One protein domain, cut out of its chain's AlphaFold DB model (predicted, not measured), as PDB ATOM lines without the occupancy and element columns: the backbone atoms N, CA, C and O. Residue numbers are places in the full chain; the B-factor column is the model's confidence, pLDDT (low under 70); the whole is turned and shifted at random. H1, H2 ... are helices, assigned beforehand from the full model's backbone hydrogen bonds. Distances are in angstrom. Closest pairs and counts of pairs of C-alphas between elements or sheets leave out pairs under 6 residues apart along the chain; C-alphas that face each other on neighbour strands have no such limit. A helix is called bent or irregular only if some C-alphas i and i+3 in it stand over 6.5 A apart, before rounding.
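What this domain is: This is residues 2 to 49 of the 121 residues of the protein "Phosphoesterase, PA-phosphatase related" of Legionella sainthelensi (UniProt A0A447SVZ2). One long helix, H1, makes nearly the whole length of this domain, and beyond its last residue the printed part turns off into a small hook made of two short helices, H2 and H3, so that the outline resembles a J. H1 stands free along its length, with no other part packed on it. The printed part has 48 residues with three named helices in the order H1, H2, H3 and no named strand; the class is all helix. The whole is extended, with a radius of gyration of the C-alphas of 16.9 A, and the C-alphas span 48 by 24 by 10 A.

Where its parts are: The printed part begins at Lys 2, and H1 holds residues 4 to 32, from Pro 4 to Leu 32. Its first C-alpha is at (-38.928, 9.842, -39.947) and its last at (-4.200, 31.226, -35.938), 41.0 A apart. H1 is neither bent nor irregular, but only just: C-alphas 20 and 23 are 6.5 A apart. H2 holds residues 34 to 37 and is 5.0 A long from first to last C-alpha. H3 holds residues 39 to 46, measures 10.5 A, and ends with C-alpha 46 at (-0.576, 22.066, -52.931).

How they stand to each other: H1 touches no helix. H1 and H2 meet only through their link, the single residue Asp 33. H2 and H3 touch only at the corner by their link, the single residue Val 38, and only just, with 3 pairs of C-alphas within 8 A. The closest C-alphas of H2 and H3 are those of Gly 35 and Glu 42, 6.1 A apart, and the centres of the two helices are 9.3 A apart. H1 and H3 are apart. In H3 every O i to N i+4 pair is within hydrogen-bond range, in H1 22 of 25 are, and H2 is too short for such a pair; its one O i to N i+3 pair is not within range.

The domain as a whole: The two C-alphas farthest apart are those of Lys 2 and Lys 37, at 48.2 A, while the first and last printed C-alphas, those of Lys 2 and Lys 49, are 38.9 A apart. Residues 2 to 33, of which 4 to 32 belong to H1, stand free, and so do residues 36 to 41, of which 39 to 41 belong to H3. The printed part has no cut, and both links between helices are tight. The mean pLDDT of the printed part is 83.7, and the model's confidence is low, under 70, at residue 2 and at residues 35 to 36.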
ATOM      1  N   LYS A   2     -35.872   4.390 -42.555       65.88
ATOM      2  CA  LYS A   2     -37.349   4.473 -42.705       65.88
ATOM      3  C   LYS A   2     -38.086   5.146 -41.538       65.88
ATOM      4  O   LYS A   2     -39.287   5.352 -41.626       65.88
ATOM      5  N   LYS A   3     -37.394   5.477 -40.443       85.00
ATOM      6  CA  LYS A   3     -38.014   6.132 -39.283       85.00
ATOM      7  C   LYS A   3     -37.883   7.653 -39.452       85.00
ATOM      8  O   LYS A   3     -36.755   8.140 -39.366       85.00
ATOM      9  N   PRO A   4     -38.981   8.398 -39.682       84.56
ATOM     10  CA  PRO A   4     -38.928   9.842 -39.947       84.56
ATOM     11  C   PRO A   4     -38.293  10.628 -38.792       84.56
ATOM     12  O   PRO A   4     -37.614  11.624 -39.012       84.56
ATOM     13  N   TRP A   5     -38.410  10.114 -37.568       89.62
ATOM     14  CA  TRP A   5     -37.813  10.706 -36.372       89.62
ATOM     15  C   TRP A   5     -36.278  10.770 -36.409       89.62
ATOM     16  O   TRP A   5     -35.684  11.731 -35.934       89.62
ATOM     17  N   VAL A   6     -35.623   9.779 -37.027       87.12
ATOM     18  CA  VAL A   6     -34.155   9.764 -37.167       87.12
ATOM     19  C   VAL A   6     -33.699  10.825 -38.168       87.12
ATOM     20  O   VAL A   6     -32.677  11.465 -37.955       87.12
ATOM     21  N   ILE A   7     -34.475  11.044 -39.234       87.12
ATOM     22  CA  ILE A   7     -34.204  12.088 -40.233       87.12
ATOM     23  C   ILE A   7     -34.326  13.469 -39.584       87.12
ATOM     24  O   ILE A   7     -33.458  14.316 -39.772       87.12
ATOM     25  N   PHE A   8     -35.372  13.674 -38.784       90.19
ATOM     26  CA  PHE A   8     -35.589  14.928 -38.072       90.19
ATOM     27  C   PHE A   8     -34.465  15.231 -37.073       90.19
ATOM     28  O   PHE A   8     -33.899  16.322 -37.083       90.19
ATOM     29  N   LEU A   9     -34.081  14.242 -36.262       92.44
ATOM     30  CA  LEU A   9     -33.001  14.395 -35.289       92.44
ATOM     31  C   LEU A   9     -31.650  14.652 -35.974       92.44
ATOM     32  O   LEU A   9     -30.877  15.492 -35.523       92.44
ATOM     33  N   TYR A  10     -31.398  13.993 -37.108       89.81
ATOM     34  CA  TYR A  10     -30.222  14.254 -37.934       89.81
ATOM     35  C   TYR A  10     -30.207  15.680 -38.500       89.81
ATOM     36  O   TYR A  10     -29.178  16.346 -38.439       89.81
ATOM     37  N   ALA A  11     -31.339  16.186 -39.000       89.00
ATOM     38  CA  ALA A  11     -31.431  17.555 -39.506       89.00
ATOM     39  C   ALA A  11     -31.128  18.593 -38.411       89.00
ATOM     40  O   ALA A  11     -30.344  19.513 -38.641       89.00
ATOM     41  N   ILE A  12     -31.677  18.408 -37.204       91.25
ATOM     42  CA  ILE A  12     -31.358  19.254 -36.044       91.25
ATOM     43  C   ILE A  12     -29.863  19.194 -35.734       91.25
ATOM     44  O   ILE A  12     -29.231  20.231 -35.549       91.25
ATOM     45  N   PHE A  13     -29.286  17.993 -35.712       91.56
ATOM     46  CA  PHE A  13     -27.867  17.814 -35.432       91.56
ATOM     47  C   PHE A  13     -26.975  18.550 -36.441       91.56
ATOM     48  O   PHE A  13     -26.036  19.230 -36.036       91.56
ATOM     49  N   VAL A  14     -27.295  18.485 -37.739       88.06
ATOM     50  CA  VAL A  14     -26.563  19.217 -38.788       88.06
ATOM     51  C   VAL A  14     -26.633  20.730 -38.563       88.06
ATOM     52  O   VAL A  14     -25.612  21.405 -38.672       88.06
ATOM     53  N   ILE A  15     -27.806  21.266 -38.209       87.31
ATOM     54  CA  ILE A  15     -27.976  22.700 -37.923       87.31
ATOM     55  C   ILE A  15     -27.136  23.108 -36.708       87.31
ATOM     56  O   ILE A  15     -26.409  24.099 -36.759       87.31
ATOM     57  N   VAL A  16     -27.193  22.333 -35.623       89.44
ATOM     58  CA  VAL A  16     -26.409  22.606 -34.412       89.44
ATOM     59  C   VAL A  16     -24.912  22.549 -34.715       89.44
ATOM     60  O   VAL A  16     -24.188  23.472 -34.349       89.44
ATOM     61  N   ALA A  17     -24.444  21.528 -35.433       88.56
ATOM     62  CA  ALA A  17     -23.043  21.410 -35.826       88.56
ATOM     63  C   ALA A  17     -22.586  22.596 -36.691       88.56
ATOM     64  O   ALA A  17     -21.508  23.143 -36.477       88.56
ATOM     65  N   TYR A  18     -23.430  23.062 -37.612       84.94
ATOM     66  CA  TYR A  18     -23.118  24.212 -38.453       84.94
ATOM     67  C   TYR A  18     -22.884  25.500 -37.638       84.94
ATOM     68  O   TYR A  18     -21.907  26.218 -37.862       84.94
ATOM     69  N   TYR A  19     -23.747  25.789 -36.658       82.25
ATOM     70  CA  TYR A  19     -23.628  27.012 -35.857       82.25
ATOM     71  C   TYR A  19     -22.575  26.926 -34.749       82.25
ATOM     72  O   TYR A  19     -21.876  27.909 -34.506       82.25
ATOM     73  N   PHE A  20     -22.458  25.778 -34.079       85.56
ATOM     74  CA  PHE A  20     -21.614  25.620 -32.889       85.56
ATOM     75  C   PHE A  20     -20.249  24.995 -33.162       85.56
ATOM     76  O   PHE A  20     -19.369  25.103 -32.312       85.56
ATOM     77  N   VAL A  21     -20.052  24.352 -34.314       84.94
ATOM     78  CA  VAL A  21     -18.771  23.738 -34.680       84.94
ATOM     79  C   VAL A  21     -18.167  24.469 -35.869       84.94
ATOM     80  O   VAL A  21     -17.144  25.123 -35.699       84.94
ATOM     81  N   ASP A  22     -18.812  24.446 -37.039       84.25
ATOM     82  CA  ASP A  22     -18.217  24.967 -38.282       84.25
ATOM     83  C   ASP A  22     -17.830  26.452 -38.173       84.25
ATOM     84  O   ASP A  22     -16.699  26.826 -38.486       84.25
ATOM     85  N   ARG A  23     -18.752  27.311 -37.713       80.94
ATOM     86  CA  ARG A  23     -18.516  28.761 -37.623       80.94
ATOM     87  C   ARG A  23     -17.426  29.156 -36.612       80.94
ATOM     88  O   ARG A  23     -16.502  29.865 -37.011       80.94
ATOM     89  N   PRO A  24     -17.479  28.751 -35.327       84.62
ATOM     90  CA  PRO A  24     -16.433  29.119 -34.371       84.62
ATOM     91  C   PRO A  24     -15.088  28.469 -34.699       84.62
ATOM     92  O   PRO A  24     -14.054  29.106 -34.503       84.62
ATOM     93  N   LEU A  25     -15.079  27.250 -35.252       85.81
ATOM     94  CA  LEU A  25     -13.846  26.602 -35.690       85.81
ATOM     95  C   LEU A  25     -13.183  27.381 -36.834       85.81
ATOM     96  O   LEU A  25     -11.972  27.591 -36.798       85.81
ATOM     97  N   ALA A  26     -13.964  27.861 -37.808       84.38
ATOM     98  CA  ALA A  26     -13.453  28.716 -38.875       84.38
ATOM     99  C   ALA A  26     -12.824  30.011 -38.332       84.38
ATOM    100  O   ALA A  26     -11.733  30.381 -38.757       84.38
ATOM    101  N   ILE A  27     -13.469  30.667 -37.361       83.56
ATOM    102  CA  ILE A  27     -12.941  31.878 -36.707       83.56
ATOM    103  C   ILE A  27     -11.627  31.584 -35.981       83.56
ATOM    104  O   ILE A  27     -10.653  32.315 -36.158       83.56
ATOM    105  N   TYR A  28     -11.576  30.499 -35.208       86.25
ATOM    106  CA  TYR A  28     -10.380  30.110 -34.466       86.25
ATOM    107  C   TYR A  28      -9.198  29.793 -35.394       86.25
ATOM    108  O   TYR A  28      -8.096  30.307 -35.201       86.25
ATOM    109  N   LEU A  29      -9.424  28.984 -36.436       83.75
ATOM    110  CA  LEU A  29      -8.376  28.604 -37.388       83.75
ATOM    111  C   LEU A  29      -7.888  29.790 -38.227       83.75
ATOM    112  O   LEU A  29      -6.690  29.877 -38.499       83.75
ATOM    113  N   HIS A  30      -8.779  30.716 -38.593       82.00
ATOM    114  CA  HIS A  30      -8.408  31.933 -39.314       82.00
ATOM    115  C   HIS A  30      -7.507  32.842 -38.466       82.00
ATOM    116  O   HIS A  30      -6.486  33.320 -38.950       82.00
ATOM    117  N   GLN A  31      -7.821  33.037 -37.180       82.44
ATOM    118  CA  GLN A  31      -6.982  33.831 -36.267       82.44
ATOM    119  C   GLN A  31      -5.584  33.237 -36.063       82.44
ATOM    120  O   GLN A  31      -4.615  33.964 -35.837       82.44
ATOM    121  N   LEU A  32      -5.471  31.910 -36.127       80.81
ATOM    122  CA  LEU A  32      -4.200  31.226 -35.938       80.81
ATOM    123  C   LEU A  32      -3.242  31.443 -37.125       80.81
ATOM    124  O   LEU A  32      -2.024  31.408 -36.926       80.81
ATOM    125  N   ASP A  33      -3.783  31.748 -38.311       75.44
ATOM    126  CA  ASP A  33      -3.063  32.041 -39.559       75.44
ATOM    127  C   ASP A  33      -1.973  30.998 -39.873       75.44
ATOM    128  O   ASP A  33      -0.795  31.283 -40.088       75.44
ATOM    129  N   LEU A  34      -2.369  29.723 -39.814       72.44
ATOM    130  CA  LEU A  34      -1.465  28.582 -39.991       72.44
ATOM    131  C   LEU A  34      -0.916  28.464 -41.419       72.44
ATOM    132  O   LEU A  34       0.134  27.855 -41.613       72.44
ATOM    133  N   GLY A  35      -1.623  29.030 -42.402       64.88
ATOM    134  CA  GLY A  35      -1.229  28.991 -43.810       64.88
ATOM    135  C   GLY A  35       0.049  29.780 -44.090       64.88
ATOM    136  O   GLY A  35       0.884  29.314 -44.854       64.88
ATOM    137  N   THR A  36       0.239  30.925 -43.432       66.69
ATOM    138  CA  THR A  36       1.441  31.762 -43.588       66.69
ATOM    139  C   THR A  36       2.573  31.327 -42.658       66.69
ATOM    140  O   THR A  36       3.749  31.443 -42.999       66.69
ATOM    141  N   LYS A  37       2.232  30.796 -41.478       72.12
ATOM    142  CA  LYS A  37       3.207  30.443 -40.435       72.12
ATOM    143  C   LYS A  37       3.839  29.067 -40.619       72.12
ATOM    144  O   LYS A  37       4.918  28.831 -40.077       72.12
ATOM    145  N   VAL A  38       3.186  28.150 -41.340       80.00
ATOM    146  CA  VAL A  38       3.657  26.765 -41.488       80.00
ATOM    147  C   VAL A  38       3.741  26.365 -42.969       80.00
ATOM    148  O   VAL A  38       2.783  25.815 -43.515       80.00
ATOM    149  N   PRO A  39       4.902  26.542 -43.627       79.94
ATOM    150  CA  PRO A  39       5.056  26.274 -45.065       79.94
ATOM    151  C   PRO A  39       4.815  24.802 -45.446       79.94
ATOM    152  O   PRO A  39       4.459  24.485 -46.580       79.94
ATOM    153  N   LEU A  40       4.950  23.877 -44.490       86.50
ATOM    154  CA  LEU A  40       4.629  22.463 -44.696       86.50
ATOM    155  C   LEU A  40       3.132  22.234 -44.966       86.50
ATOM    156  O   LEU A  40       2.786  21.369 -45.771       86.50
ATOM    157  N   LEU A  41       2.244  23.012 -44.336       82.81
ATOM    158  CA  LEU A  41       0.802  22.923 -44.585       82.81
ATOM    159  C   LEU A  41       0.460  23.419 -45.990       82.81
ATOM    160  O   LEU A  41      -0.385  22.824 -46.659       82.81
ATOM    161  N   GLU A  42       1.136  24.466 -46.460       82.75
ATOM    162  CA  GLU A  42       0.964  24.969 -47.821       82.75
ATOM    163  C   GLU A  42       1.413  23.929 -48.856       82.75
ATOM    164  O   GLU A  42       0.672  23.633 -49.796       82.75
ATOM    165  N   ALA A  43       2.570  23.294 -48.642       84.00
ATOM    166  CA  ALA A  43       3.063  22.225 -49.507       84.00
ATOM    167  C   ALA A  43       2.098  21.025 -49.547       84.00
ATOM    168  O   ALA A  43       1.764  20.524 -50.622       84.00
ATOM    169  N   LEU A  44       1.589  20.596 -48.389       86.19
ATOM    170  CA  LEU A  44       0.617  19.505 -48.301       86.19
ATOM    171  C   LEU A  44      -0.712  19.870 -48.980       86.19
ATOM    172  O   LEU A  44      -1.300  19.049 -49.681       86.19
ATOM    173  N   THR A  45      -1.151  21.123 -48.855       85.00
ATOM    174  CA  THR A  45      -2.343  21.633 -49.550       85.00
ATOM    175  C   THR A  45      -2.127  21.685 -51.063       85.00
ATOM    176  O   THR A  45      -3.026  21.346 -51.837       85.00
ATOM    177  N   ALA A  46      -0.926  22.053 -51.516       84.88
ATOM    178  CA  ALA A  46      -0.576  22.066 -52.931       84.88
ATOM    179  C   ALA A  46      -0.614  20.659 -53.549       84.88
ATOM    180  O   ALA A  46      -1.086  20.514 -54.678       84.88
ATOM    181  N   LEU A  47      -0.224  19.623 -52.797       86.31
ATOM    182  CA  LEU A  47      -0.351  18.222 -53.217       86.31
ATOM    183  C   LEU A  47      -1.804  17.763 -53.375       86.31
ATOM    184  O   LEU A  47      -2.043  16.760 -54.036       86.31
ATOM    185  N   GLY A  48      -2.782  18.474 -52.813       84.94
ATOM    186  CA  GLY A  48      -4.207  18.195 -53.013       84.94
ATOM    187  C   GLY A  48      -4.781  18.765 -54.316       84.94
ATOM    188  O   GLY A  48      -5.935  18.490 -54.649       84.94
ATOM    189  N   LYS A  49      -4.018  19.569 -55.071       88.44
ATOM    190  CA  LYS A  49      -4.514  20.222 -56.292       88.44
ATOM    191  C   LYS A  49      -4.728  19.193 -57.403       88.44
ATOM    192  O   LYS A  49      -3.780  18.626 -57.941       88.44
TER     193      LYS A  49